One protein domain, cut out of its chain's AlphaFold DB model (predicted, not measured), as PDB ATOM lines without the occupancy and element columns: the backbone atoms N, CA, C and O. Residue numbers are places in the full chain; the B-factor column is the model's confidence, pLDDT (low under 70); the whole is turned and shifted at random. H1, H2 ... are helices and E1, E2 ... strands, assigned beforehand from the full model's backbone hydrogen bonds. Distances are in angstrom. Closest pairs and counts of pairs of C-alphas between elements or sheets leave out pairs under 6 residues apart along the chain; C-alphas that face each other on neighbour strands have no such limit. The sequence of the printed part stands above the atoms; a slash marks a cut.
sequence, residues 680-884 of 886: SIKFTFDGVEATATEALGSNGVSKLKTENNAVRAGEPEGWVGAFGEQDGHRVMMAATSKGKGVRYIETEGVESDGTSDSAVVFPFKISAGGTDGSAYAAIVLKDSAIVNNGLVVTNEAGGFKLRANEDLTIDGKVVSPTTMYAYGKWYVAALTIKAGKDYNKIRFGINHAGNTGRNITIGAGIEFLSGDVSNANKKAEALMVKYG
ATOM      1  N   SER A 680      11.272  34.788 -40.275       91.81
ATOM      2  CA  SER A 680      11.548  33.402 -39.895       91.81
ATOM      3  C   SER A 680      13.013  33.005 -40.054       91.81
ATOM      4  O   SER A 680      13.659  33.340 -41.050       91.81
ATOM      5  N   ILE A 681      13.513  32.228 -39.095       96.06
ATOM      6  CA  ILE A 681      14.871  31.679 -39.065       96.06
ATOM      7  C   ILE A 681      14.756  30.157 -39.158       96.06
ATOM      8  O   ILE A 681      14.259  29.513 -38.234       96.06
ATOM      9  N   LYS A 682      15.205  29.581 -40.276       96.44
ATOM     10  CA  LYS A 682      15.088  28.151 -40.590       96.44
ATOM     11  C   LYS A 682      16.454  27.473 -40.614       96.44
ATOM     12  O   LYS A 682      17.401  28.043 -41.153       96.44
ATOM     13  N   PHE A 683      16.548  26.250 -40.096       97.31
ATOM     14  CA  PHE A 683      17.775  25.444 -40.119       97.31
ATOM     15  C   PHE A 683      17.546  24.141 -40.893       97.31
ATOM     16  O   PHE A 683      16.611  23.391 -40.599       97.31
ATOM     17  N   THR A 684      18.395  23.856 -41.885       93.38
ATOM     18  CA  THR A 684      18.280  22.656 -42.738       93.38
ATOM     19  C   THR A 684      19.357  21.601 -42.483       93.38
ATOM     20  O   THR A 684      19.165  20.447 -42.844       93.38
ATOM     21  N   PHE A 685      20.463  21.962 -41.823       96.44
ATOM     22  CA  PHE A 685      21.606  21.075 -41.540       96.44
ATOM     23  C   PHE A 685      22.273  20.460 -42.795       96.44
ATOM     24  O   PHE A 685      22.984  19.451 -42.699       96.44
ATOM     25  N   ASP A 686      22.069  21.068 -43.968       89.62
ATOM     26  CA  ASP A 686      22.738  20.704 -45.222       89.62
ATOM     27  C   ASP A 686      24.225  21.082 -45.161       89.62
ATOM     28  O   ASP A 686      24.583  22.136 -44.639       89.62
ATOM     29  N   GLY A 687      25.111  20.215 -45.658       86.31
ATOM     30  CA  GLY A 687      26.565  20.447 -45.657       86.31
ATOM     31  C   GLY A 687      27.255  20.448 -44.280       86.31
ATOM     32  O   GLY A 687      28.479  20.479 -44.225       86.31
ATOM     33  N   VAL A 688      26.508  20.384 -43.172       93.06
ATOM     34  CA  VAL A 688      27.062  20.389 -41.805       93.06
ATOM     35  C   VAL A 688      27.708  19.036 -41.471       93.06
ATOM     36  O   VAL A 688      27.052  17.993 -41.521       93.06
ATOM     37  N   GLU A 689      28.988  19.028 -41.099       90.25
ATOM     38  CA  GLU A 689      29.683  17.802 -40.680       90.25
ATOM     39  C   GLU A 689      29.124  17.241 -39.362       90.25
ATOM     40  O   GLU A 689      28.687  17.988 -38.488       90.25
ATOM     41  N   ALA A 690      29.163  15.915 -39.184       89.06
ATOM     42  CA  ALA A 690      28.589  15.247 -38.009       89.06
ATOM     43  C   ALA A 690      29.150  15.781 -36.673       89.06
ATOM     44  O   ALA A 690      28.422  15.956 -35.693       89.06
ATOM     45  N   THR A 691      30.449  16.079 -36.659       90.19
ATOM     46  CA  THR A 691      31.229  16.592 -35.526       90.19
ATOM     47  C   THR A 691      31.166  18.112 -35.349       90.19
ATOM     48  O   THR A 691      31.773  18.621 -34.407       90.19
ATOM     49  N   ALA A 692      30.456  18.849 -36.212       93.25
ATOM     50  CA  ALA A 692      30.336  20.298 -36.091       93.25
ATOM     51  C   ALA A 692      29.669  20.703 -34.763       93.25
ATOM     52  O   ALA A 692      28.760  20.033 -34.265       93.25
ATOM     53  N   THR A 693      30.112  21.821 -34.185       91.19
ATOM     54  CA  THR A 693      29.594  22.323 -32.902       91.19
ATOM     55  C   THR A 693      28.364  23.215 -33.045       91.19
ATOM     56  O   THR A 693      27.657  23.439 -32.065       91.19
ATOM     57  N   GLU A 694      28.094  23.728 -34.244       95.88
ATOM     58  CA  GLU A 694      26.989  24.640 -34.529       95.88
ATOM     59  C   GLU A 694      26.490  24.504 -35.974       95.88
ATOM     60  O   GLU A 694      27.224  24.060 -36.856       95.88
ATOM     61  N   ALA A 695      25.243  24.910 -36.209       96.00
ATOM     62  CA  ALA A 695      24.675  25.125 -37.537       96.00
ATOM     63  C   ALA A 695      24.075  26.531 -37.628       96.00
ATOM     64  O   ALA A 695      23.418  26.984 -36.688       96.00
ATOM     65  N   LEU A 696      24.279  27.197 -38.767       94.75
ATOM     66  CA  LEU A 696      23.727  28.522 -39.068       94.75
ATOM     67  C   LEU A 696      22.289  28.425 -39.596       94.75
ATOM     68  O   LEU A 696      21.925  27.474 -40.290       94.75
ATOM     69  N   GLY A 697      21.479  29.427 -39.264       94.19
ATOM     70  CA  GLY A 697      20.119  29.597 -39.765       94.19
ATOM     71  C   GLY A 697      20.070  30.373 -41.081       94.19
ATOM     72  O   GLY A 697      21.051  30.976 -41.514       94.19
ATOM     73  N   SER A 698      18.889  30.418 -41.696       94.12
ATOM     74  CA  SER A 698      18.624  31.072 -42.990       94.12
ATOM     75  C   SER A 698      18.927  32.577 -43.062       94.12
ATOM     76  O   SER A 698      18.903  33.139 -44.153       94.12
ATOM     77  N   ASN A 699      19.207  33.237 -41.934       91.44
ATOM     78  CA  ASN A 699      19.647  34.634 -41.871       91.44
ATOM     79  C   ASN A 699      21.182  34.804 -41.826       91.44
ATOM     80  O   ASN A 699      21.663  35.932 -41.772       91.44
ATOM     81  N   GLY A 700      21.950  33.709 -41.816       89.56
ATOM     82  CA  GLY A 700      23.416  33.715 -41.822       89.56
ATOM     83  C   GLY A 700      24.093  34.118 -40.506       89.56
ATOM     84  O   GLY A 700      25.319  34.180 -40.476       89.56
ATOM     85  N   VAL A 701      23.338  34.384 -39.431       91.69
ATOM     86  CA  VAL A 701      23.887  34.871 -38.144       91.69
ATOM     87  C   VAL A 701      23.389  34.105 -36.919       91.69
ATOM     88  O   VAL A 701      24.164  33.883 -35.992       91.69
ATOM     89  N   SER A 702      22.127  33.669 -36.903       95.31
ATOM     90  CA  SER A 702      21.570  32.898 -35.788       95.31
ATOM     91  C   SER A 702      22.017  31.441 -35.860       95.31
ATOM     92  O   SER A 702      22.182  30.891 -36.952       95.31
ATOM     93  N   LYS A 703      22.184  30.788 -34.707       97.44
ATOM     94  CA  LYS A 703      22.763  29.440 -34.611       97.44
ATOM     95  C   LYS A 703      21.931  28.492 -33.761       97.44
ATOM     96  O   LYS A 703      21.275  28.913 -32.810       97.44
ATOM     97  N   LEU A 704      22.071  27.198 -34.039       97.75
ATOM     98  CA  LEU A 704      21.831  26.114 -33.087       97.75
ATOM     99  C   LEU A 704      23.183  25.485 -32.736       97.75
ATOM    100  O   LEU A 704      23.890  25.023 -33.631       97.75
ATOM    101  N   LYS A 705      23.553  25.481 -31.452       97.38
ATOM    102  CA  LYS A 705      24.854  25.004 -30.947       97.38
ATOM    103  C   LYS A 705      24.702  23.751 -30.095       97.38
ATOM    104  O   LYS A 705      23.690  23.609 -29.414       97.38
ATOM    105  N   THR A 706      25.704  22.871 -30.091       96.75
ATOM    106  CA  THR A 706      25.779  21.719 -29.180       96.75
ATOM    107  C   THR A 706      26.709  21.984 -27.994       96.75
ATOM    108  O   THR A 706      27.926  22.099 -28.130       96.75
ATOM    109  N   GLU A 707      26.137  22.008 -26.799       95.25
ATOM    110  CA  GLU A 707      26.830  22.318 -25.549       95.25
ATOM    111  C   GLU A 707      26.907  21.062 -24.659       95.25
ATOM    112  O   GLU A 707      26.000  20.226 -24.678       95.25
ATOM    113  N   ASN A 708      27.973  20.905 -23.863       92.75
ATOM    114  CA  ASN A 708      28.107  19.817 -22.877       92.75
ATOM    115  C   ASN A 708      28.057  20.402 -21.457       92.75
ATOM    116  O   ASN A 708      28.952  21.148 -21.057       92.75
ATOM    117  N   ASN A 709      27.025  20.057 -20.677       92.00
ATOM    118  CA  ASN A 709      26.817  20.612 -19.328       92.00
ATOM    119  C   ASN A 709      27.931  20.247 -18.324       92.00
ATOM    120  O   ASN A 709      28.061  20.893 -17.285       92.00
ATOM    121  N   ALA A 710      28.700  19.193 -18.600       86.31
ATOM    122  CA  ALA A 710      29.672  18.618 -17.687       86.31
ATOM    123  C   ALA A 710      30.796  17.920 -18.466       86.31
ATOM    124  O   ALA A 710      31.019  16.725 -18.301       86.31
ATOM    125  N   VAL A 711      31.568  18.689 -19.246       83.25
ATOM    126  CA  VAL A 711      32.761  18.244 -20.012       83.25
ATOM    127  C   VAL A 711      33.664  17.274 -19.220       83.25
ATOM    128  O   VAL A 711      34.193  16.305 -19.755       83.25
ATOM    129  N   ARG A 712      33.785  17.490 -17.905       74.62
ATOM    130  CA  ARG A 712      34.552  16.671 -16.941       74.62
ATOM    131  C   ARG A 712      34.034  15.244 -16.714       74.62
ATOM    132  O   ARG A 712      34.768  14.440 -16.148       74.62
ATOM    133  N   ALA A 713      32.790  14.954 -17.079       82.44
ATOM    134  CA  ALA A 713      32.189  13.620 -17.081       82.44
ATOM    135  C   ALA A 713      32.259  12.955 -18.475       82.44
ATOM    136  O   ALA A 713      31.770  11.840 -18.659       82.44
ATOM    137  N   GLY A 714      32.894  13.623 -19.445       90.06
ATOM    138  CA  GLY A 714      33.008  13.183 -20.828       90.06
ATOM    139  C   GLY A 714      31.723  13.374 -21.629       90.06
ATOM    140  O   GLY A 714      30.792  14.070 -21.218       90.06
ATOM    141  N   GLU A 715      31.691  12.742 -22.794       93.06
ATOM    142  CA  GLU A 715      30.537  12.733 -23.689       93.06
ATOM    143  C   GLU A 715      29.510  11.652 -23.304       93.06
ATOM    144  O   GLU A 715      29.869  10.690 -22.608       93.06
ATOM    145  N   PRO A 716      28.244  11.777 -23.755       92.69
ATOM    146  CA  PRO A 716      27.267  10.697 -23.680       92.69
ATOM    147  C   PRO A 716      27.791   9.399 -24.309       92.69
ATOM    148  O   PRO A 716      28.641   9.388 -25.199       92.69
ATOM    149  N   GLU A 717      27.262   8.276 -23.845       90.62
ATOM    150  CA  GLU A 717      27.607   6.953 -24.355       90.62
ATOM    151  C   GLU A 717      27.142   6.799 -25.811       90.62
ATOM    152  O   GLU A 717      25.987   7.073 -26.131       90.62
ATOM    153  N   GLY A 718      28.058   6.401 -26.700       87.69
ATOM    154  CA  GLY A 718      27.798   6.319 -28.142       87.69
ATOM    155  C   GLY A 718      27.769   7.664 -28.885       87.69
ATOM    156  O   GLY A 718      27.390   7.693 -30.053       87.69
ATOM    157  N   TRP A 719      28.160   8.779 -28.254       93.19
ATOM    158  CA  TRP A 719      28.176  10.089 -28.911       93.19
ATOM    159  C   TRP A 719      29.273  10.195 -29.983       93.19
ATOM    160  O   TRP A 719      30.462  10.220 -29.668       93.19
ATOM    161  N   VAL A 720      28.861  10.292 -31.250       89.38
ATOM    162  CA  VAL A 720      29.753  10.422 -32.424       89.38
ATOM    163  C   VAL A 720      29.767  11.827 -33.040       89.38
ATOM    164  O   VAL A 720      30.603  12.118 -33.890       89.38
ATOM    165  N   GLY A 721      28.848  12.700 -32.627       91.38
ATOM    166  CA  GLY A 721      28.639  14.014 -33.226       91.38
ATOM    167  C   GLY A 721      27.252  14.566 -32.903       91.38
ATOM    168  O   GLY A 721      26.365  13.820 -32.488       91.38
ATOM    169  N   ALA A 722      27.064  15.873 -33.082       95.06
ATOM    170  CA  ALA A 722      25.769  16.521 -32.886       95.06
ATOM    171  C   ALA A 722      24.859  16.417 -34.111       95.06
ATOM    172  O   ALA A 722      23.640  16.456 -33.955       95.06
ATOM    173  N   PHE A 723      25.433  16.277 -35.306       97.56
ATOM    174  CA  PHE A 723      24.698  16.219 -36.564       97.56
ATOM    175  C   PHE A 723      24.770  14.827 -37.190       97.56
ATOM    176  O   PHE A 723      25.702  14.060 -36.952       97.56
ATOM    177  N   GLY A 724      23.777  14.492 -38.007       93.75
ATOM    178  CA  GLY A 724      23.715  13.199 -38.680       93.75
ATOM    179  C   GLY A 724      22.520  13.085 -39.614       93.75
ATOM    180  O   GLY A 724      21.956  14.091 -40.050       93.75
ATOM    181  N   GLU A 725      22.120  11.848 -39.891       93.50
ATOM    182  CA  GLU A 725      20.946  11.524 -40.696       93.50
ATOM    183  C   GLU A 725      20.139  10.406 -40.022       93.50
ATOM    184  O   GLU A 725      20.713   9.452 -39.496       93.50
ATOM    185  N   GLN A 726      18.812  10.537 -40.002       92.44
ATOM    186  CA  GLN A 726      17.868   9.521 -39.531       92.44
ATOM    187  C   GLN A 726      16.658   9.515 -40.472       92.44
ATOM    188  O   GLN A 726      16.118  10.571 -40.784       92.44
ATOM    189  N   ASP A 727      16.239   8.332 -40.923       91.62
ATOM    190  CA  ASP A 727      15.100   8.116 -41.832       91.62
ATOM    191  C   ASP A 727      15.154   8.943 -43.144       91.62
ATOM    192  O   ASP A 727      14.126   9.369 -43.660       91.62
ATOM    193  N   GLY A 728      16.350   9.208 -43.688       89.50
ATOM    194  CA  GLY A 728      16.519  10.064 -44.876       89.50
ATOM    195  C   GLY A 728      16.353  11.565 -44.597       89.50
ATOM    196  O   GLY A 728      16.150  12.366 -45.513       89.50
ATOM    197  N   HIS A 729      16.416  11.974 -43.329       94.75
ATOM    198  CA  HIS A 729      16.377  13.369 -42.909       94.75
ATOM    199  C   HIS A 729      17.644  13.744 -42.149       94.75
ATOM    200  O   HIS A 729      18.083  13.039 -41.243       94.75
ATOM    201  N   ARG A 730      18.212  14.899 -42.495       96.69
ATOM    202  CA  ARG A 730      19.310  15.529 -41.757       96.69
ATOM    203  C   ARG A 730      18.823  15.940 -40.361       96.69
ATOM    204  O   ARG A 730      17.703  16.433 -40.224       96.69
ATOM    205  N   VAL A 731      19.638  15.740 -39.325       97.56
ATOM    206  CA  VAL A 731      19.235  15.969 -37.924       97.56
ATOM    207  C   VAL A 731      20.310  16.648 -37.082       97.56
ATOM    208  O   VAL A 731      21.499  16.525 -37.375       97.56
ATOM    209  N   MET A 732      19.876  17.286 -35.991       98.12
ATOM    210  CA  MET A 732      20.709  17.672 -34.850       98.12
ATOM    211  C   MET A 732      20.220  16.952 -33.584       98.12
ATOM    212  O   MET A 732      19.018  16.773 -33.397       98.12
ATOM    213  N   MET A 733      21.124  16.513 -32.713       96.50
ATOM    214  CA  MET A 733      20.819  15.627 -31.583       96.50
ATOM    215  C   MET A 733      21.190  16.244 -30.227       96.50
ATOM    216  O   MET A 733      22.125  17.034 -30.111       96.50
ATOM    217  N   ALA A 734      20.473  15.825 -29.187       96.69
ATOM    218  CA  ALA A 734      20.816  16.005 -27.781       96.69
ATOM    219  C   ALA A 734      20.718  14.649 -27.064       96.69
ATOM    220  O   ALA A 734      19.772  13.888 -27.291       96.69
ATOM    221  N   ALA A 735      21.699  14.333 -26.215       94.44
ATOM    222  CA  ALA A 735      21.853  13.011 -25.613       94.44
ATOM    223  C   ALA A 735      22.392  13.059 -24.177       94.44
ATOM    224  O   ALA A 735      23.157  13.942 -23.787       94.44
ATOM    225  N   THR A 736      21.999  12.066 -23.384       92.00
ATOM    226  CA  THR A 736      22.312  11.944 -21.959       92.00
ATOM    227  C   THR A 736      22.427  10.474 -21.553       92.00
ATOM    228  O   THR A 736      21.531   9.665 -21.802       92.00
ATOM    229  N   SER A 737      23.531  10.149 -20.876       89.25
ATOM    230  CA  SER A 737      23.826   8.809 -20.356       89.25
ATOM    231  C   SER A 737      24.183   8.883 -18.872       89.25
ATOM    232  O   SER A 737      24.728   9.881 -18.391       89.25
ATOM    233  N   LYS A 738      23.870   7.827 -18.117       84.19
ATOM    234  CA  LYS A 738      24.035   7.804 -16.658       84.19
ATOM    235  C   LYS A 738      25.515   7.926 -16.272       84.19
ATOM    236  O   LYS A 738      26.321   7.073 -16.619       84.19
ATOM    237  N   GLY A 739      25.864   8.984 -15.537       81.69
ATOM    238  CA  GLY A 739      27.246   9.254 -15.112       81.69
ATOM    239  C   GLY A 739      28.147   9.904 -16.174       81.69
ATOM    240  O   GLY A 739      29.354   9.985 -15.958       81.69
ATOM    241  N   LYS A 740      27.584  10.373 -17.294       88.06
ATOM    242  CA  LYS A 740      28.280  11.140 -18.342       88.06
ATOM    243  C   LYS A 740      27.841  12.604 -18.362       88.06
ATOM    244  O   LYS A 740      26.881  12.979 -17.685       88.06
ATOM    245  N   GLY A 741      28.534  13.426 -19.151       85.56
ATOM    246  CA  GLY A 741      28.021  14.733 -19.548       85.56
ATOM    247  C   GLY A 741      26.753  14.597 -20.395       85.56
ATOM    248  O   GLY A 741      26.485  13.553 -20.991       85.56
ATOM    249  N   VAL A 742      25.952  15.657 -20.421       92.69
ATOM    250  CA  VAL A 742      24.747  15.776 -21.244       92.69
ATOM    251  C   VAL A 742      25.035  16.747 -22.373       92.69
ATOM    252  O   VAL A 742      25.345  17.916 -22.126       92.69
ATOM    253  N   ARG A 743      24.886  16.259 -23.605       95.06
ATOM    254  CA  ARG A 743      24.897  17.074 -24.817       95.06
ATOM    255  C   ARG A 743      23.506  17.635 -25.046       95.06
ATOM    256  O   ARG A 743      22.549  16.873 -25.162       95.06
ATOM    257  N   TYR A 744      23.402  18.954 -25.103       97.19
ATOM    258  CA  TYR A 744      22.151  19.674 -25.314       97.19
ATOM    259  C   TYR A 744      22.286  20.669 -26.466       97.19
ATOM    260  O   TYR A 744      23.401  21.017 -26.856       97.19
ATOM    261  N   ILE A 745      21.155  21.101 -27.022       98.06
ATOM    262  CA  ILE A 745      21.119  22.112 -28.086       98.06
ATOM    263  C   ILE A 745      20.674  23.442 -27.476       98.06
ATOM    264  O   ILE A 745      19.724  23.460 -26.692       98.06
ATOM    265  N   GLU A 746      21.315  24.549 -27.838       96.94
ATOM    266  CA  GLU A 746      20.904  25.908 -27.455       96.94
ATOM    267  C   GLU A 746      20.976  26.864 -28.653       96.94
ATOM    268  O   GLU A 746      21.889  26.777 -29.479       96.94
ATOM    269  N   THR A 747      19.998  27.766 -28.769       97.69
ATOM    270  CA  THR A 747      20.001  28.833 -29.779       97.69
ATOM    271  C   THR A 747      20.939  29.980 -29.407       97.69
ATOM    272  O   THR A 747      20.964  30.410 -28.255       97.69
ATOM    273  N   GLU A 748      21.588  30.576 -30.402       96.38
ATOM    274  CA  GLU A 748      22.269  31.874 -30.300       96.38
ATOM    275  C   GLU A 748      21.662  32.831 -31.339       96.38
ATOM    276  O   GLU A 748      21.427  32.431 -32.482       96.38
ATOM    277  N   GLY A 749      21.351  34.072 -30.948       91.25
ATOM    278  CA  GLY A 749      20.716  35.051 -31.838       91.25
ATOM    279  C   GLY A 749      19.288  34.692 -32.276       91.25
ATOM    280  O   GLY A 749      18.880  35.066 -33.373       91.25
ATOM    281  N   VAL A 750      18.534  33.941 -31.464       93.38
ATOM    282  CA  VAL A 750      17.097  33.678 -31.672       93.38
ATOM    283  C   VAL A 750      16.347  34.222 -30.460       93.38
ATOM    284  O   VAL A 750      16.240  33.563 -29.427       93.38
ATOM    285  N   GLU A 751      15.873  35.456 -30.582       92.38
ATOM    286  CA  GLU A 751      15.405  36.266 -29.456       92.38
ATOM    287  C   GLU A 751      14.039  36.898 -29.746       92.38
ATOM    288  O   GLU A 751      13.633  37.036 -30.903       92.38
ATOM    289  N   SER A 752      13.336  37.300 -28.688       92.06
ATOM    290  CA  SER A 752      12.115  38.098 -28.766       92.06
ATOM    291  C   SER A 752      12.099  39.143 -27.657       92.06
ATOM    292  O   SER A 752      12.350  38.839 -26.487       92.06
ATOM    293  N   ASP A 753      11.756  40.374 -28.034       88.69
ATOM    294  CA  ASP A 753      11.500  41.495 -27.125       88.69
ATOM    295  C   ASP A 753      10.171  41.340 -26.352       88.69
ATOM    296  O   ASP A 753       9.888  42.114 -25.441       88.69
ATOM    297  N   GLY A 754       9.355  40.336 -26.700       86.62
ATOM    298  CA  GLY A 754       8.033  40.100 -26.126       86.62
ATOM    299  C   GLY A 754       6.946  41.068 -26.615       86.62
ATOM    300  O   GLY A 754       5.828  41.004 -26.109       86.62
ATOM    301  N   THR A 755       7.227  41.950 -27.581       85.25
ATOM    302  CA  THR A 755       6.258  42.940 -28.105       85.25
ATOM    303  C   THR A 755       5.224  42.345 -29.062       85.25
ATOM    304  O   THR A 755       4.195  42.966 -29.319       85.25
ATOM    305  N   SER A 756       5.476  41.146 -29.585       86.50
ATOM    306  CA  SER A 756       4.528  40.349 -30.364       86.50
ATOM    307  C   SER A 756       4.563  38.897 -29.903       86.50
ATOM    308  O   SER A 756       5.467  38.487 -29.172       86.50
ATOM    309  N   ASP A 757       3.613  38.095 -30.384       90.88
ATOM    310  CA  ASP A 757       3.775  36.646 -30.353       90.88
ATOM    311  C   ASP A 757       5.049  36.237 -31.126       90.88
ATOM    312  O   ASP A 757       5.573  36.952 -31.990       90.88
ATOM    313  N   SER A 758       5.579  35.073 -30.776       94.31
ATOM    314  CA  SER A 758       6.655  34.367 -31.473       94.31
ATOM    315  C   SER A 758       6.314  32.873 -31.479       94.31
ATOM    316  O   SER A 758       5.465  32.428 -30.704       94.31
ATOM    317  N   ALA A 759       6.926  32.069 -32.342       95.56
ATOM    318  CA  ALA A 759       6.674  30.627 -32.371       95.56
ATOM    319  C   ALA A 759       7.923  29.832 -32.758       95.56
ATOM    320  O   ALA A 759       8.804  30.334 -33.450       95.56
ATOM    321  N   VAL A 760       7.984  28.566 -32.349       96.94
ATOM    322  CA  VAL A 760       8.951  27.597 -32.879       96.94
ATOM    323  C   VAL A 760       8.222  26.344 -33.340       96.94
ATOM    324  O   VAL A 760       7.432  25.756 -32.599       96.94
ATOM    325  N   VAL A 761       8.503  25.935 -34.574       97.56
ATOM    326  CA  VAL A 761       7.945  24.736 -35.198       97.56
ATOM    327  C   VAL A 761       9.093  23.798 -35.542       97.56
ATOM    328  O   VAL A 761      10.053  24.210 -36.192       97.56
ATOM    329  N   PHE A 762       9.036  22.546 -35.084       98.00
ATOM    330  CA  PHE A 762      10.148  21.609 -35.239       98.00
ATOM    331  C   PHE A 762       9.708  20.138 -35.334       98.00
ATOM    332  O   PHE A 762       8.895  19.687 -34.524       98.00
ATOM    333  N   PRO A 763      10.277  19.352 -36.271       98.06
ATOM    334  CA  PRO A 763      10.188  17.897 -36.233       98.06
ATOM    335  C   PRO A 763      11.068  17.367 -35.099       98.06
ATOM    336  O   PRO A 763      12.203  17.830 -34.933       98.06
ATOM    337  N   PHE A 764      10.599  16.374 -34.347       98.19
ATOM    338  CA  PHE A 764      11.399  15.724 -33.313       98.19
ATOM    339  C   PHE A 764      11.142  14.220 -33.174       98.19
ATOM    340  O   PHE A 764      10.058  13.716 -33.471       98.19
ATOM    341  N   LYS A 765      12.147  13.516 -32.642       96.50
ATOM    342  CA  LYS A 765      12.015  12.180 -32.043       96.50
ATOM    343  C   LYS A 765      12.444  12.229 -30.584       96.50
ATOM    344  O   LYS A 765      13.422  12.898 -30.257       96.50
ATOM    345  N   ILE A 766      11.793  11.446 -29.729       96.75
ATOM    346  CA  ILE A 766      12.312  11.107 -28.395       96.75
ATOM    347  C   ILE A 766      12.799   9.662 -28.414       96.75
ATOM    348  O   ILE A 766      12.073   8.763 -28.848       96.75
ATOM    349  N   SER A 767      13.994   9.436 -27.875       92.94
ATOM    350  CA  SER A 767      14.508   8.095 -27.582       92.94
ATOM    351  C   SER A 767      14.356   7.773 -26.094       92.94
ATOM    352  O   SER A 767      14.290   8.670 -25.244       92.94
ATOM    353  N   ALA A 768      14.312   6.479 -25.772       86.56
ATOM    354  CA  ALA A 768      14.310   6.008 -24.392       86.56
ATOM    355  C   ALA A 768      15.588   6.443 -23.637       86.56
ATOM    356  O   ALA A 768      16.605   6.805 -24.237       86.56
ATOM    357  N   GLY A 769      15.528   6.411 -22.304       84.38
ATOM    358  CA  GLY A 769      16.613   6.863 -21.430       84.38
ATOM    359  C   GLY A 769      16.561   8.361 -21.107       84.38
ATOM    360  O   GLY A 769      15.495   8.984 -21.126       84.38
ATOM    361  N   GLY A 770      17.719   8.925 -20.761       85.56
ATOM    362  CA  GLY A 770      17.843  10.221 -20.093       85.56
ATOM    363  C   GLY A 770      17.633  10.130 -18.582       85.56
ATOM    364  O   GLY A 770      17.858   9.077 -17.986       85.56
ATOM    365  N   THR A 771      17.253  11.236 -17.943       86.00
ATOM    366  CA  THR A 771      16.999  11.259 -16.492       86.00
ATOM    367  C   THR A 771      15.650  10.618 -16.153       86.00
ATOM    368  O   THR A 771      14.675  10.782 -16.888       86.00
ATOM    369  N   ASP A 772      15.585   9.904 -15.028       82.56
ATOM    370  CA  ASP A 772      14.364   9.251 -14.549       82.56
ATOM    371  C   ASP A 772      13.230  10.264 -14.276       82.56
ATOM    372  O   ASP A 772      13.450  11.344 -13.721       82.56
ATOM    373  N   GLY A 773      11.995   9.903 -14.642       83.75
ATOM    374  CA  GLY A 773      10.802  10.743 -14.467       83.75
ATOM    375  C   GLY A 773      10.508  11.689 -15.642       83.75
ATOM    376  O   GLY A 773      10.587  11.296 -16.808       83.75
ATOM    377  N   SER A 774      10.086  12.921 -15.329       88.62
ATOM    378  CA  SER A 774       9.759  13.973 -16.306       88.62
ATOM    379  C   SER A 774      10.929  14.941 -16.494       88.62
ATOM    380  O   SER A 774      11.339  15.600 -15.538       88.62
ATOM    381  N   ALA A 775      11.395  15.117 -17.731       91.94
ATOM    382  CA  ALA A 775      12.462  16.057 -18.080       91.94
ATOM    383  C   ALA A 775      12.088  16.919 -19.301       91.94
ATOM    384  O   ALA A 775      11.214  16.561 -20.091       91.94
ATOM    385  N   TYR A 776      12.737  18.075 -19.446       94.62
ATOM    386  CA  TYR A 776      12.502  18.995 -20.563       94.62
ATOM    387  C   TYR A 776      13.231  18.503 -21.815       94.62
ATOM    388  O   TYR A 776      14.439  18.276 -21.775       94.62
ATOM    389  N   ALA A 777      12.501  18.366 -22.920       95.50
ATOM    390  CA  ALA A 777      13.066  18.093 -24.238       95.50
ATOM    391  C   ALA A 777      13.139  19.358 -25.111       95.50
ATOM    392  O   ALA A 777      14.043  19.445 -25.932       95.50
ATOM    393  N   ALA A 778      12.277  20.355 -24.878       96.56
ATOM    394  CA  ALA A 778      12.423  21.729 -25.374       96.56
ATOM    395  C   ALA A 778      11.942  22.721 -24.301       96.56
ATOM    396  O   ALA A 778      10.944  22.446 -23.634       96.56
ATOM    397  N   ILE A 779      12.622  23.855 -24.119       96.62
ATOM    398  CA  ILE A 779      12.301  24.872 -23.104       96.62
ATOM    399  C   ILE A 779      12.701  26.276 -23.587       96.62
ATOM    400  O   ILE A 779      13.742  26.434 -24.224       96.62
ATOM    401  N   VAL A 780      11.888  27.295 -23.284       96.94
ATOM    402  CA  VAL A 780      12.141  28.700 -23.666       96.94
ATOM    403  C   VAL A 780      12.619  29.477 -22.443       96.94
ATOM    404  O   VAL A 780      11.995  29.414 -21.377       96.94
ATOM    405  N   LEU A 781      13.725  30.204 -22.599       95.62
ATOM    406  CA  LEU A 781      14.479  30.833 -21.523       95.62
ATOM    407  C   LEU A 781      14.718  32.329 -21.777       95.62
ATOM    408  O   LEU A 781      15.169  32.734 -22.853       95.62
ATOM    409  N   LYS A 782      14.542  33.130 -20.723       95.31
ATOM    410  CA  LYS A 782      15.237  34.412 -20.582       95.31
ATOM    411  C   LYS A 782      16.413  34.199 -19.640       95.31
ATOM    412  O   LYS A 782      16.231  33.952 -18.448       95.31
ATOM    413  N   ASP A 783      17.615  34.222 -20.200       90.25
ATOM    414  CA  ASP A 783      18.892  33.947 -19.543       90.25
ATOM    415  C   ASP A 783      19.004  32.553 -18.911       90.25
ATOM    416  O   ASP A 783      19.583  31.656 -19.528       90.25
ATOM    417  N   SER A 784      18.439  32.384 -17.715       85.69
ATOM    418  CA  SER A 784      18.338  31.121 -16.963       85.69
ATOM    419  C   SER A 784      16.930  30.876 -16.392       85.69
ATOM    420  O   SER A 784      16.685  29.835 -15.781       85.69
ATOM    421  N   ALA A 785      16.000  31.823 -16.561       90.12
ATOM    422  CA  ALA A 785      14.616  31.724 -16.117       90.12
ATOM    423  C   ALA A 785      13.739  31.096 -17.209       90.12
ATOM    424  O   ALA A 785      13.860  31.439 -18.383       90.12
ATOM    425  N   ILE A 786      12.836  30.193 -16.819       93.94
ATOM    426  CA  ILE A 786      11.850  29.601 -17.733       93.94
ATOM    427  C   ILE A 786      10.767  30.642 -18.034       93.94
ATOM    428  O   ILE A 786      10.131  31.129 -17.100       93.94
ATOM    429  N   VAL A 787      10.520  30.930 -19.314       92.38
ATOM    430  CA  VAL A 787       9.401  31.790 -19.759       92.38
ATOM    431  C   VAL A 787       8.339  31.025 -20.558       92.38
ATOM    432  O   VAL A 787       7.176  31.420 -20.572       92.38
ATOM    433  N   ASN A 788       8.693  29.871 -21.138       93.75
ATOM    434  CA  ASN A 788       7.729  28.845 -21.542       93.75
ATOM    435  C   ASN A 788       8.282  27.447 -21.220       93.75
ATOM    436  O   ASN A 788       9.440  27.140 -21.511       93.75
ATOM    437  N   ASN A 789       7.441  26.590 -20.631       88.12
ATOM    438  CA  ASN A 789       7.787  25.207 -20.292       88.12
ATOM    439  C   ASN A 789       8.061  24.330 -21.523       88.12
ATOM    440  O   ASN A 789       8.715  23.300 -21.379       88.12
ATOM    441  N   GLY A 790       7.567  24.721 -22.702       93.12
ATOM    442  CA  GLY A 790       7.809  24.016 -23.956       93.12
ATOM    443  C   GLY A 790       7.346  22.558 -23.916       93.12
ATOM    444  O   GLY A 790       6.197  22.270 -23.575       93.12
ATOM    445  N   LEU A 791       8.250  21.647 -24.275       95.44
ATOM    446  CA  LEU A 791       8.016  20.212 -24.413       95.44
ATOM    447  C   LEU A 791       8.599  19.463 -23.203       95.44
ATOM    448  O   LEU A 791       9.808  19.224 -23.130       95.44
ATOM    449  N   VAL A 792       7.740  19.059 -22.261       95.62
ATOM    450  CA  VAL A 792       8.130  18.273 -21.072       95.62
ATOM    451  C   VAL A 792       7.695  16.818 -21.226       95.62
ATOM    452  O   VAL A 792       6.516  16.542 -21.437       95.62
ATOM    453  N   VAL A 793       8.645  15.893 -21.082       95.38
ATOM    454  CA  VAL A 793       8.536  14.501 -21.537       95.38
ATOM    455  C   VAL A 793       8.832  13.514 -20.407       95.38
ATOM    456  O   VAL A 793       9.923  13.525 -19.831       95.38
ATOM    457  N   THR A 794       7.899  12.605 -20.132       94.00
ATOM    458  CA  THR A 794       8.003  11.572 -19.083       94.00
ATOM    459  C   THR A 794       8.251  10.200 -19.703       94.00
ATOM    460  O   THR A 794       7.552   9.831 -20.645       94.00
ATOM    461  N   ASN A 795       9.256   9.463 -19.211       90.62
ATOM    462  CA  ASN A 795       9.540   8.091 -19.661       90.62
ATOM    463  C   ASN A 795       8.424   7.134 -19.212       90.62
ATOM    464  O   ASN A 795       8.061   7.127 -18.039       90.62
ATOM    465  N   GLU A 796       7.937   6.300 -20.129       90.19
ATOM    466  CA  GLU A 796       7.045   5.164 -19.870       90.19
ATOM    467  C   GLU A 796       7.626   3.893 -20.527       90.19
ATOM    468  O   GLU A 796       8.539   3.963 -21.358       90.19
ATOM    469  N   ALA A 797       7.115   2.713 -20.162       82.88
ATOM    470  CA  ALA A 797       7.707   1.427 -20.563       82.88
ATOM    471  C   ALA A 797       7.618   1.105 -22.073       82.88
ATOM    472  O   ALA A 797       8.412   0.310 -22.569       82.88
ATOM    473  N   GLY A 798       6.672   1.710 -22.801       81.50
ATOM    474  CA  GLY A 798       6.457   1.496 -24.244       81.50
ATOM    475  C   GLY A 798       6.422   2.780 -25.082       81.50
ATOM    476  O   GLY A 798       6.030   2.747 -26.244       81.50
ATOM    477  N   GLY A 799       6.781   3.922 -24.497       92.50
ATOM    478  CA  GLY A 799       6.640   5.238 -25.115       92.50
ATOM    479  C   GLY A 799       6.883   6.355 -24.108       92.50
ATOM    480  O   GLY A 799       7.433   6.124 -23.036       92.50
ATOM    481  N   PHE A 800       6.451   7.568 -24.421       95.44
ATOM    482  CA  PHE A 800       6.509   8.716 -23.529       95.44
ATOM    483  C   PHE A 800       5.153   9.416 -23.427       95.44
ATOM    484  O   PHE A 800       4.344   9.389 -24.353       95.44
ATOM    485  N   LYS A 801       4.931  10.094 -22.299       95.81
ATOM    486  CA  LYS A 801       3.814  11.032 -22.114       95.81
ATOM    487  C   LYS A 801       4.334  12.456 -22.053       95.81
ATOM    488  O   LYS A 801       5.421  12.708 -21.521       95.81
ATOM    489  N   LEU A 802       3.534  13.386 -22.553       94.94
ATOM    490  CA  LEU A 802       3.819  14.813 -22.506       94.94
ATOM    491  C   LEU A 802       3.018  15.485 -21.389       94.94
ATOM    492  O   LEU A 802       1.917  15.055 -21.051       94.94
ATOM    493  N   ARG A 803       3.566  16.544 -20.789       91.94
ATOM    494  CA  ARG A 803       2.792  17.398 -19.875       91.94
ATOM    495  C   ARG A 803       1.858  18.290 -20.694       91.94
ATOM    496  O   ARG A 803       2.303  18.862 -21.683       91.94
ATOM    497  N   ALA A 804       0.613  18.443 -20.241       87.38
ATOM    498  CA  ALA A 804      -0.319  19.419 -20.801       87.38
ATOM    499  C   ALA A 804       0.320  20.819 -20.853       87.38
ATOM    500  O   ALA A 804       0.904  21.276 -19.866       87.38
ATOM    501  N   ASN A 805       0.224  21.468 -22.011       87.19
ATOM    502  CA  ASN A 805       0.690  22.827 -22.254       87.19
ATOM    503  C   ASN A 805      -0.179  23.423 -23.370       87.19
ATOM    504  O   ASN A 805      -0.167  22.914 -24.485       87.19
ATOM    505  N   GLU A 806      -0.948  24.464 -23.061       84.12
ATOM    506  CA  GLU A 806      -1.919  25.074 -23.985       84.12
ATOM    507  C   GLU A 806      -1.237  25.864 -25.115       84.12
ATOM    508  O   GLU A 806      -1.785  25.982 -26.207       84.12
ATOM    509  N   ASP A 807      -0.000  26.323 -24.889       88.75
ATOM    510  CA  ASP A 807       0.851  26.953 -25.904       88.75
ATOM    511  C   ASP A 807       1.410  25.941 -26.939       88.75
ATOM    512  O   ASP A 807       2.064  26.358 -27.898       88.75
ATOM    513  N   LEU A 808       1.219  24.623 -26.757       94.38
ATOM    514  CA  LEU A 808       1.882  23.558 -27.528       94.38
ATOM    515  C   LEU A 808       0.889  22.607 -28.219       94.38
ATOM    516  O   LEU A 808       0.067  21.955 -27.571       94.38
ATOM    517  N   THR A 809       1.069  22.413 -29.527       94.81
ATOM    518  CA  THR A 809       0.465  21.300 -30.278       94.81
ATOM    519  C   THR A 809       1.522  20.309 -30.769       94.81
ATOM    520  O   THR A 809       2.691  20.652 -30.958       94.81
ATOM    521  N   ILE A 810       1.096  19.057 -30.954       96.62
ATOM    522  CA  ILE A 810       1.874  17.953 -31.523       96.62
ATOM    523  C   ILE A 810       1.022  17.319 -32.622       96.62
ATOM    524  O   ILE A 810      -0.123  16.948 -32.363       96.62
ATOM    525  N   ASP A 811       1.553  17.223 -33.838       95.00
ATOM    526  CA  ASP A 811       0.840  16.741 -35.034       95.00
ATOM    527  C   ASP A 811      -0.527  17.448 -35.214       95.00
ATOM    528  O   ASP A 811      -1.579  16.820 -35.380       95.00
ATOM    529  N   GLY A 812      -0.516  18.779 -35.045       89.19
ATOM    530  CA  GLY A 812      -1.689  19.663 -35.092       89.19
ATOM    531  C   GLY A 812      -2.642  19.585 -33.887       89.19
ATOM    532  O   GLY A 812      -3.581  20.375 -33.800       89.19
ATOM    533  N   LYS A 813      -2.429  18.664 -32.938       90.75
ATOM    534  CA  LYS A 813      -3.357  18.365 -31.830       90.75
ATOM    535  C   LYS A 813      -2.834  18.917 -30.499       90.75
ATOM    536  O   LYS A 813      -1.642  18.834 -30.210       90.75
ATOM    537  N   VAL A 814      -3.720  19.467 -29.665       89.31
ATOM    538  CA  VAL A 814      -3.372  19.962 -28.315       89.31
ATOM    539  C   VAL A 814      -2.880  18.806 -27.436       89.31
ATOM    540  O   VAL A 814      -3.424  17.700 -27.483       89.31
ATOM    541  N   VAL A 815      -1.845  19.046 -26.625       91.00
ATOM    542  CA  VAL A 815      -1.216  18.002 -25.802       91.00
ATOM    543  C   VAL A 815      -2.132  17.512 -24.677       91.00
ATOM    544  O   VAL A 815      -2.364  18.216 -23.693       91.00
ATOM    545  N   SER A 816      -2.560  16.248 -24.765       86.38
ATOM    546  CA  SER A 816      -3.190  15.528 -23.651       86.38
ATOM    547  C   SER A 816      -2.156  14.736 -22.833       86.38
ATOM    548  O   SER A 816      -1.357  13.996 -23.415       86.38
ATOM    549  N   PRO A 817      -2.205  14.786 -21.486       85.50
ATOM    550  CA  PRO A 817      -1.316  14.013 -20.620       85.50
ATOM    551  C   PRO A 817      -1.646  12.510 -20.575       85.50
ATOM    552  O   PRO A 817      -0.886  11.737 -19.988       85.50
ATOM    553  N   THR A 818      -2.763  12.076 -21.169       87.50
ATOM    554  CA  THR A 818      -3.116  10.650 -21.292       87.50
ATOM    555  C   THR A 818      -2.570  10.005 -22.565       87.50
ATOM    556  O   THR A 818      -2.507   8.779 -22.631       87.50
ATOM    557  N   THR A 819      -2.176  10.794 -23.570       92.44
ATOM    558  CA  THR A 819      -1.672  10.279 -24.851       92.44
ATOM    559  C   THR A 819      -0.292   9.650 -24.674       92.44
ATOM    560  O   THR A 819       0.642  10.296 -24.199       92.44
ATOM    561  N   MET A 820      -0.164   8.385 -25.079       94.12
ATOM    562  CA  MET A 820       1.115   7.683 -25.156       94.12
ATOM    563  C   MET A 820       1.704   7.855 -26.557       94.12
ATOM    564  O   MET A 820       1.121   7.400 -27.538       94.12
ATOM    565  N   TYR A 821       2.871   8.480 -26.640       96.38
ATOM    566  CA  TYR A 821       3.625   8.675 -27.874       96.38
ATOM    567  C   TYR A 821       4.722   7.601 -27.956       96.38
ATOM    568  O   TYR A 821       5.481   7.412 -27.008       96.38
ATOM    569  N   ALA A 822       4.832   6.873 -29.065       95.56
ATOM    570  CA  ALA A 822       5.894   5.881 -29.261       95.56
ATOM    571  C   ALA A 822       7.283   6.544 -29.368       95.56
ATOM    572  O   ALA A 822       7.432   7.552 -30.067       95.56
ATOM    573  N   TYR A 823       8.304   5.960 -28.727       95.56
ATOM    574  CA  TYR A 823       9.708   6.352 -28.935       95.56
ATOM    575  C   TYR A 823      10.139   6.111 -30.389       95.56
ATOM    576  O   TYR A 823       9.612   5.229 -31.063       95.56
ATOM    577  N   GLY A 824      11.130   6.864 -30.871       92.31
ATOM    578  CA  GLY A 824      11.748   6.645 -32.186       92.31
ATOM    579  C   GLY A 824      10.876   6.980 -33.406       92.31
ATOM    580  O   GLY A 824      11.411   7.032 -34.514       92.31
ATOM    581  N   LYS A 825       9.579   7.261 -33.228       95.31
ATOM    582  CA  LYS A 825       8.703   7.854 -34.250       95.31
ATOM    583  C   LYS A 825       8.939   9.374 -34.340       95.31
ATOM    584  O   LYS A 825       9.232  10.011 -33.326       95.31
ATOM    585  N   TRP A 826       8.812   9.934 -35.546       97.31
ATOM    586  CA  TRP A 826       8.748  11.380 -35.786       97.31
ATOM    587  C   TRP A 826       7.396  11.983 -35.382       97.31
ATOM    588  O   TRP A 826       6.340  11.415 -35.663       97.31
ATOM    589  N   TYR A 827       7.457  13.172 -34.790       97.75
ATOM    590  CA  TYR A 827       6.327  14.049 -34.484       97.75
ATOM    591  C   TYR A 827       6.701  15.483 -34.874       97.75
ATOM    592  O   TYR A 827       7.890  15.814 -34.902       97.75
ATOM    593  N   VAL A 828       5.727  16.360 -35.114       98.00
ATOM    594  CA  VAL A 828       5.979  17.802 -35.286       98.00
ATOM    595  C   VAL A 828       5.375  18.575 -34.125       98.00
ATOM    596  O   VAL A 828       4.173  18.513 -33.885       98.00
ATOM    597  N   ALA A 829       6.217  19.325 -33.417       96.94
ATOM    598  CA  ALA A 829       5.794  20.271 -32.396       96.94
ATOM    599  C   ALA A 829       5.625  21.671 -32.994       96.94
ATOM    600  O   ALA A 829       6.501  22.140 -33.721       96.94
ATOM    601  N   ALA A 830       4.548  22.360 -32.617       96.44
ATOM    602  CA  ALA A 830       4.403  23.801 -32.785       96.44
ATOM    603  C   ALA A 830       4.151  24.435 -31.411       96.44
ATOM    604  O   ALA A 830       3.132  24.177 -30.767       96.44
ATOM    605  N   LEU A 831       5.111  25.236 -30.946       96.00
ATOM    606  CA  LEU A 831       5.067  25.939 -29.667       96.00
ATOM    607  C   LEU A 831       4.883  27.436 -29.917       96.00
ATOM    608  O   LEU A 831       5.755  28.081 -30.501       96.00
ATOM    609  N   THR A 832       3.777  27.989 -29.431       94.62
ATOM    610  CA  THR A 832       3.520  29.431 -29.422       94.62
ATOM    611  C   THR A 832       4.143  30.066 -28.180       94.62
ATOM    612  O   THR A 832       4.142  29.502 -27.088       94.62
ATOM    613  N   ILE A 833       4.688  31.265 -28.328       94.31
ATOM    614  CA  ILE A 833       5.273  32.063 -27.254       94.31
ATOM    615  C   ILE A 833       4.544  33.402 -27.280       94.31
ATOM    616  O   ILE A 833       4.812  34.253 -28.123       94.31
ATOM    617  N   LYS A 834       3.553  33.544 -26.397       90.50
ATOM    618  CA  LYS A 834       2.692  34.729 -26.347       90.50
ATOM    619  C   LYS A 834       3.440  36.010 -25.979       90.50
ATOM    620  O   LYS A 834       4.366  35.968 -25.168       90.50
ATOM    621  N   ALA A 835       2.983  37.134 -26.534       86.88
ATOM    622  CA  ALA A 835       3.445  38.473 -26.177       86.88
ATOM    623  C   ALA A 835       3.485  38.686 -24.645       86.88
ATOM    624  O   ALA A 835       2.709  38.100 -23.888       86.88
ATOM    625  N   GLY A 836       4.435  39.498 -24.182       85.19
ATOM    626  CA  GLY A 836       4.806  39.642 -22.768       85.19
ATOM    627  C   GLY A 836       5.817  38.601 -22.255       85.19
ATOM    628  O   GLY A 836       6.347  38.770 -21.156       85.19
ATOM    629  N   LYS A 837       6.132  37.552 -23.033       87.12
ATOM    630  CA  LYS A 837       7.170  36.547 -22.723       87.12
ATOM    631  C   LYS A 837       8.460  36.825 -23.514       87.12
ATOM    632  O   LYS A 837       8.735  36.155 -24.507       87.12
ATOM    633  N   ASP A 838       9.255  37.804 -23.083       91.50
ATOM    634  CA  ASP A 838      10.567  38.075 -23.690       91.50
ATOM    635  C   ASP A 838      11.558  36.915 -23.455       91.50
ATOM    636  O   ASP A 838      11.580  36.307 -22.382       91.50
ATOM    637  N   TYR A 839      12.386  36.591 -24.453       96.25
ATOM    638  CA  TYR A 839      13.357  35.490 -24.388       96.25
ATOM    639  C   TYR A 839      14.602  35.768 -25.232       96.25
ATOM    640  O   TYR A 839      14.559  36.539 -26.185       96.25
ATOM    641  N   ASN A 840      15.712  35.106 -24.897       95.38
ATOM    642  CA  ASN A 840      16.942  35.126 -25.701       95.38
ATOM    643  C   ASN A 840      17.502  33.730 -26.022       95.38
ATOM    644  O   ASN A 840      18.449  33.611 -26.795       95.38
ATOM    645  N   LYS A 841      16.933  32.666 -25.437       94.25
ATOM    646  CA  LYS A 841      17.381  31.284 -25.632       94.25
ATOM    647  C   LYS A 841      16.214  30.308 -25.715       94.25
ATOM    648  O   LYS A 841      15.292  30.348 -24.905       94.25
ATOM    649  N   ILE A 842      16.310  29.356 -26.634       96.94
ATOM    650  CA  ILE A 842      15.513  28.132 -26.661       96.94
ATOM    651  C   ILE A 842      16.492  26.958 -26.593       96.94
ATOM    652  O   ILE A 842      17.487  26.908 -27.319       96.94
ATOM    653  N   ARG A 843      16.235  26.036 -25.663       97.62
ATOM    654  CA  ARG A 843      17.134  24.938 -25.293       97.62
ATOM    655  C   ARG A 843      16.431  23.595 -25.465       97.62
ATOM    656  O   ARG A 843      15.272  23.457 -25.077       97.62
ATOM    657  N   PHE A 844      17.135  22.595 -25.986       97.94
ATOM    658  CA  PHE A 844      16.606  21.250 -26.221       97.94
ATOM    659  C   PHE A 844      17.456  20.177 -25.530       97.94
ATOM    660  O   PHE A 844      18.683  20.257 -25.502       97.94
ATOM    661  N   GLY A 845      16.796  19.159 -24.976       94.69
ATOM    662  CA  GLY A 845      17.427  17.991 -24.348       94.69
ATOM    663  C   GLY A 845      17.969  18.171 -22.922       94.69
ATOM    664  O   GLY A 845      18.425  17.194 -22.332       94.69
ATOM    665  N   ILE A 846      17.903  19.364 -22.319       94.31
ATOM    666  CA  ILE A 846      18.197  19.553 -20.887       94.31
ATOM    667  C   ILE A 846      17.415  20.735 -20.295       94.31
ATOM    668  O   ILE A 846      17.027  21.666 -20.999       94.31
ATOM    669  N   ASN A 847      17.187  20.709 -18.981       92.38
ATOM    670  CA  ASN A 847      16.531  21.800 -18.260       92.38
ATOM    671  C   ASN A 847      17.450  23.019 -18.009       92.38
ATOM    672  O   ASN A 847      18.672  22.963 -18.158       92.38
ATOM    673  N   HIS A 848      16.851  24.133 -17.570       91.06
ATOM    674  CA  HIS A 848      17.569  25.361 -17.190       91.06
ATOM    675  C   HIS A 848      18.678  25.112 -16.143       91.06
ATOM    676  O   HIS A 848      19.780  25.632 -16.280       91.06
ATOM    677  N   ALA A 849      18.406  24.265 -15.142       85.25
ATOM    678  CA  ALA A 849      19.324  23.935 -14.046       85.25
ATOM    679  C   ALA A 849      20.420  22.911 -14.412       85.25
ATOM    680  O   ALA A 849      21.200  22.517 -13.546       85.25
ATOM    681  N   GLY A 850      20.469  22.444 -15.664       84.44
ATOM    682  CA  GLY A 850      21.508  21.546 -16.168       84.44
ATOM    683  C   GLY A 850      21.560  20.154 -15.524       84.44
ATOM    684  O   GLY A 850      22.593  19.498 -15.626       84.44
ATOM    685  N   ASN A 851      20.493  19.701 -14.851       85.12
ATOM    686  CA  ASN A 851      20.494  18.492 -14.015       85.12
ATOM    687  C   ASN A 851      19.433  17.429 -14.368       85.12
ATOM    688  O   ASN A 851      19.472  16.342 -13.797       85.12
ATOM    689  N   THR A 852      18.521  17.700 -15.308       89.75
ATOM    690  CA  THR A 852      17.630  16.676 -15.890       89.75
ATOM    691  C   THR A 852      17.692  16.740 -17.414       89.75
ATOM    692  O   THR A 852      17.335  17.775 -17.987       89.75
ATOM    693  N   GLY A 853      18.129  15.656 -18.054       90.44
ATOM    694  CA  GLY A 853      18.336  15.556 -19.500       90.44
ATOM    695  C   GLY A 853      17.349  14.629 -20.212       90.44
ATOM    696  O   GLY A 853      16.725  13.758 -19.599       90.44
ATOM    697  N   ARG A 854      17.251  14.797 -21.534       94.31
ATOM    698  CA  ARG A 854      16.395  14.043 -22.453       94.31
ATOM    699  C   ARG A 854      17.124  13.724 -23.755       94.31
ATOM    700  O   ARG A 854      17.680  14.619 -24.378       94.31
ATOM    701  N   ASN A 855      17.027  12.472 -24.195       94.94
ATOM    702  CA  ASN A 855      17.429  12.073 -25.542       94.94
ATOM    703  C   ASN A 855      16.380  12.578 -26.551       94.94
ATOM    704  O   ASN A 855      15.271  12.037 -26.599       94.94
ATOM    705  N   ILE A 856      16.716  13.620 -27.317       97.19
ATOM    706  CA  ILE A 856      15.868  14.207 -28.365       97.19
ATOM    707  C   ILE A 856      16.675  14.431 -29.648       97.19
ATOM    708  O   ILE A 856      17.777  14.975 -29.622       97.19
ATOM    709  N   THR A 857      16.089  14.042 -30.776       97.62
ATOM    710  CA  THR A 857      16.560  14.379 -32.123       97.62
ATOM    711  C   THR A 857      15.668  15.485 -32.682       97.62
ATOM    712  O   THR A 857      14.448  15.357 -32.608       97.62
ATOM    713  N   ILE A 858      16.252  16.535 -33.258       98.19
ATOM    714  CA  ILE A 858      15.577  17.636 -33.960       98.19
ATOM    715  C   ILE A 858      15.813  17.482 -35.467       98.19
ATOM    716  O   ILE A 858      16.949  17.311 -35.911       98.19
ATOM    717  N   GLY A 859      14.744  17.536 -36.260       96.88
ATOM    718  CA  GLY A 859      14.800  17.364 -37.711       96.88
ATOM    719  C   GLY A 859      15.114  18.647 -38.491       96.88
ATOM    720  O   GLY A 859      14.680  19.744 -38.131       96.88
ATOM    721  N   ALA A 860      15.821  18.500 -39.613       95.50
ATOM    722  CA  ALA A 860      16.020  19.537 -40.621       95.50
ATOM    723  C   ALA A 860      14.697  20.141 -41.112       95.50
ATOM    724  O   ALA A 860      13.858  19.461 -41.726       95.50
ATOM    725  N   GLY A 861      14.552  21.446 -40.907       93.19
ATOM    726  CA  GLY A 861      13.321  22.191 -41.131       93.19
ATOM    727  C   GLY A 861      12.769  22.879 -39.883       93.19
ATOM    728  O   GLY A 861      11.767  23.570 -40.033       93.19
ATOM    729  N   ILE A 862      13.403  22.736 -38.707       97.75
ATOM    730  CA  ILE A 862      13.112  23.581 -37.537       97.75
ATOM    731  C   ILE A 862      13.158  25.065 -37.922       97.75
ATOM    732  O   ILE A 862      14.104  25.533 -38.564       97.75
ATOM    733  N   GLU A 863      12.108  25.785 -37.536       97.25
ATOM    734  CA  GLU A 863      11.855  27.159 -37.943       97.25
ATOM    735  C   GLU A 863      11.296  27.975 -36.772       97.25
ATOM    736  O   GLU A 863      10.328  27.580 -36.117       97.25
ATOM    737  N   PHE A 864      11.923  29.118 -36.511       96.44
ATOM    738  CA  PHE A 864      11.518  30.087 -35.494       96.44
ATOM    739  C   PHE A 864      10.855  31.276 -36.194       96.44
ATOM    740  O   PHE A 864      11.417  31.774 -37.168       96.44
ATOM    741  N   LEU A 865       9.686  31.713 -35.723       94.44
ATOM    742  CA  LEU A 865       8.882  32.798 -36.292       94.44
ATOM    743  C   LEU A 865       8.782  33.969 -35.304       94.44
ATOM    744  O   LEU A 865       8.491  33.749 -34.125       94.44
ATOM    745  N   SER A 866       8.904  35.195 -35.814       88.00
ATOM    746  CA  SER A 866       8.708  36.445 -35.069       88.00
ATOM    747  C   SER A 866       7.914  37.461 -35.902       88.00
ATOM    748  O   SER A 866       8.140  37.588 -37.108       88.00
ATOM    749  N   GLY A 867       7.014  38.213 -35.260       82.00
ATOM    750  CA  GLY A 867       6.070  39.124 -35.925       82.00
ATOM    751  C   GLY A 867       4.677  38.498 -36.017       82.00
ATOM    752  O   GLY A 867       4.132  38.071 -34.999       82.00
ATOM    753  N   ASP A 868       4.100  38.432 -37.217       82.12
ATOM    754  CA  ASP A 868       2.949  37.557 -37.473       82.12
ATOM    755  C   ASP A 868       3.379  36.079 -37.387       82.12
ATOM    756  O   ASP A 868       4.337  35.663 -38.036       82.12
ATOM    757  N   VAL A 869       2.670  35.285 -36.579       90.12
ATOM    758  CA  VAL A 869       2.899  33.838 -36.404       90.12
ATOM    759  C   VAL A 869       1.712  32.985 -36.864       90.12
ATOM    760  O   VAL A 869       1.690  31.775 -36.637       90.12
ATOM    761  N   SER A 870       0.720  33.581 -37.534       85.44
ATOM    762  CA  SER A 870      -0.513  32.913 -37.983       85.44
ATOM    763  C   SER A 870      -0.275  31.708 -38.907       85.44
ATOM    764  O   SER A 870      -1.115  30.809 -38.988       85.44
ATOM    765  N   ASN A 871       0.886  31.633 -39.566       85.25
ATOM    766  CA  ASN A 871       1.275  30.504 -40.413       85.25
ATOM    767  C   ASN A 871       1.999  29.366 -39.668       85.25
ATOM    768  O   ASN A 871       2.338  28.374 -40.311       85.25
ATOM    769  N   ALA A 872       2.225  29.451 -38.349       90.50
ATOM    770  CA  ALA A 872       2.943  28.419 -37.589       90.50
ATOM    771  C   ALA A 872       2.337  27.012 -37.775       90.50
ATOM    772  O   ALA A 872       3.066  26.062 -38.060       90.50
ATOM    773  N   ASN A 873       1.004  26.888 -37.734       86.88
ATOM    774  CA  ASN A 873       0.317  25.612 -37.975       86.88
ATOM    775  C   ASN A 873       0.511  25.110 -39.419       86.88
ATOM    776  O   ASN A 873       0.849  23.948 -39.612       86.88
ATOM    777  N   LYS A 874       0.435  25.989 -40.429       89.06
ATOM    778  CA  LYS A 874       0.689  25.627 -41.841       89.06
ATOM    779  C   LYS A 874       2.127  25.148 -42.069       89.06
ATOM    780  O   LYS A 874       2.377  24.251 -42.870       89.06
ATOM    781  N   LYS A 875       3.099  25.736 -41.360       94.06
ATOM    782  CA  LYS A 875       4.498  25.278 -41.375       94.06
ATOM    783  C   LYS A 875       4.650  23.930 -40.662       94.06
ATOM    784  O   LYS A 875       5.455  23.115 -41.105       94.06
ATOM    785  N   ALA A 876       3.861  23.666 -39.617       93.69
ATOM    786  CA  ALA A 876       3.811  22.360 -38.961       93.69
ATOM    787  C   ALA A 876       3.232  21.284 -39.893       93.69
ATOM    788  O   ALA A 876       3.861  20.248 -40.073       93.69
ATOM    789  N   GLU A 877       2.115  21.566 -40.566       92.94
ATOM    790  CA  GLU A 877       1.503  20.713 -41.598       92.94
ATOM    791  C   GLU A 877       2.494  20.404 -42.738       92.94
ATOM    792  O   GLU A 877       2.692  19.248 -43.107       92.94
ATOM    793  N   ALA A 878       3.205  21.417 -43.247       93.38
ATOM    794  CA  ALA A 878       4.231  21.232 -44.278       93.38
ATOM    795  C   ALA A 878       5.416  20.363 -43.807       93.38
ATOM    796  O   ALA A 878       6.015  19.637 -44.607       93.38
ATOM    797  N   LEU A 879       5.759  20.404 -42.514       96.44
ATOM    798  CA  LEU A 879       6.747  19.502 -41.921       96.44
ATOM    799  C   LEU A 879       6.174  18.096 -41.692       96.44
ATOM    800  O   LEU A 879       6.890  17.135 -41.944       96.44
ATOM    801  N   MET A 880       4.904  17.944 -41.304       96.12
ATOM    802  CA  MET A 880       4.251  16.632 -41.190       96.12
ATOM    803  C   MET A 880       4.296  15.888 -42.530       96.12
ATOM    804  O   MET A 880       4.787  14.762 -42.584       96.12
ATOM    805  N   VAL A 881       3.933  16.561 -43.628       93.56
ATOM    806  CA  VAL A 881       4.040  16.012 -44.992       93.56
ATOM    807  C   VAL A 881       5.487  15.643 -45.347       93.56
ATOM    808  O   VAL A 881       5.724  14.558 -45.872       93.56
ATOM    809  N   LYS A 882       6.474  16.498 -45.029       93.06
ATOM    810  CA  LYS A 882       7.899  16.208 -45.293       93.06
ATOM    811  C   LYS A 882       8.413  14.978 -44.524       93.06
ATOM    812  O   LYS A 882       9.286  14.287 -45.039       93.06
ATOM    813  N   TYR A 883       7.898  14.735 -43.318       95.38
ATOM    814  CA  TYR A 883       8.336  13.670 -42.404       95.38
ATOM    815  C   TYR A 883       7.432  12.418 -42.424       95.38
ATOM    816  O   TYR A 883       7.612  11.522 -41.600       95.38
ATOM    817  N   GLY A 884       6.469  12.335 -43.352       90.06
ATOM    818  CA  GLY A 884       5.586  11.171 -43.504       90.06
ATOM    819  C   GLY A 884       4.601  10.973 -42.345       90.06
ATOM    820  O   GLY A 884       4.361   9.840 -41.931       90.06
TER     821      GLY A 884
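What this domain is: This is residues 680 to 884 of the 886 residues of an uncharacterized protein of Neisseria sp. HMSC055H02 (UniProt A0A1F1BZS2). One strongly twisted, branched sheet folds back on itself into a compact body with two walls partly face to face: E3, E6, E13, E8 and E9 are in one, E5, E14, E7 and E12 in the other, and the walls join where E5 pairs with E6. The only named helix, H1, packs on the outside of the second wall, over E7 and E12. The printed part has 205 residues, with fifteen named strands, E1 to E15, followed by H1; the neighbour strands are antiparallel. The class is mostly strand, with 98 residues, under half, in named elements. The whole is compact and rounded, with a radius of gyration of the C-alphas of 15.5 A and spans of 43 by 40 by 35 A.

How they stand to each other: The strands form one branched, strongly twisted sheet. E1, residues 680 to 682, is an edge strand antiparallel to E15, residues 863 to 866; N 681 and O 864, 2.9 A apart, are within hydrogen-bond range, as are the N and O pairs that follow. E2, residues 694 to 696, and E3, residues 703 to 708, form a hairpin, with N 695 and O 704 at 2.9 A. On the other side of E3 lies E6, residues 742 to 748, with N 705 and O 746 at 2.9 A. E4, residues 723 to 726, E5, residues 729 to 736, and E6 make a meander, each strand the antiparallel neighbour of the one before, with N 724 and O 731 at 3.1 A and N 735 and O 743 at 2.9 A. E3 to E6 are a Greek key, the first of four strands also being the antiparallel neighbour of the fourth. E4 and E6 lie on one side of E5 and E14, residues 856 to 859, on the other side, with N 732 and O 858 at 2.9 A. E7, residues 758 to 766, bends by 61 degrees at residue 763. E12, residues 827 to 833, lies on one side of E7, with N 760 and O 831 at 2.9 A; E14 and E15 lie on the other side, with N 765 and O 857, and N 759 and O 865, each at 2.9 A. E8, residues 774 to 782, E9, residues 785 to 796, and E10, residues 799 to 802, are a second meander, with N 777 and O 791, and N 794 and O 801, each at 2.8 A. E8 bends by 72 degrees at residue 777, and E9 by 83 degrees at residue 788. E13, residues 841 to 844, has E6 on one side, with N 745 and O 844 at 3.0 A, and E8 on the other, with N 779 and O 843 at 2.8 A. E11, residues 808 to 810, and E12 form a hairpin, with N 809 and O 830 at 3.0 A. The closest C-alphas of E9 and E12, those of Gly 790 and Leu 831, are 6.6 A apart. H1, residues 872 to 882, is on the sheet at a height of 8.0 A, over E7 and E12. It runs along the strands, at 21 degrees to E7 on the local plane; the closest C-alphas of the two, those of Val 761 and Ala 876, are 6.1 A apart. Every O i to N i+4 pair in H1 is within hydrogen-bond range.

Where its parts are: E1 begins at C-alpha 680, (11.548, 33.402, -39.895). E9, the longest strand, measures 27.9 A from C-alpha 785, (14.616, 31.724, -16.117), to C-alpha 796. E7 measures 24.1 A, E5 21.8 A, E8 21.6 A and E12 19.4 A. H1 measures 15.3 A and ends at C-alpha 882, (7.899, 16.208, -45.293).

The domain as a whole: The two C-alphas farthest apart, those of Arg 712 and Ser 870, are 44.0 A apart. The printed part has no cut. The long links are E1 to E2, E3 to E4, E11 to E12 and E13 to E14. The mean pLDDT of the printed part is 92.3, and no printed residue is under 70.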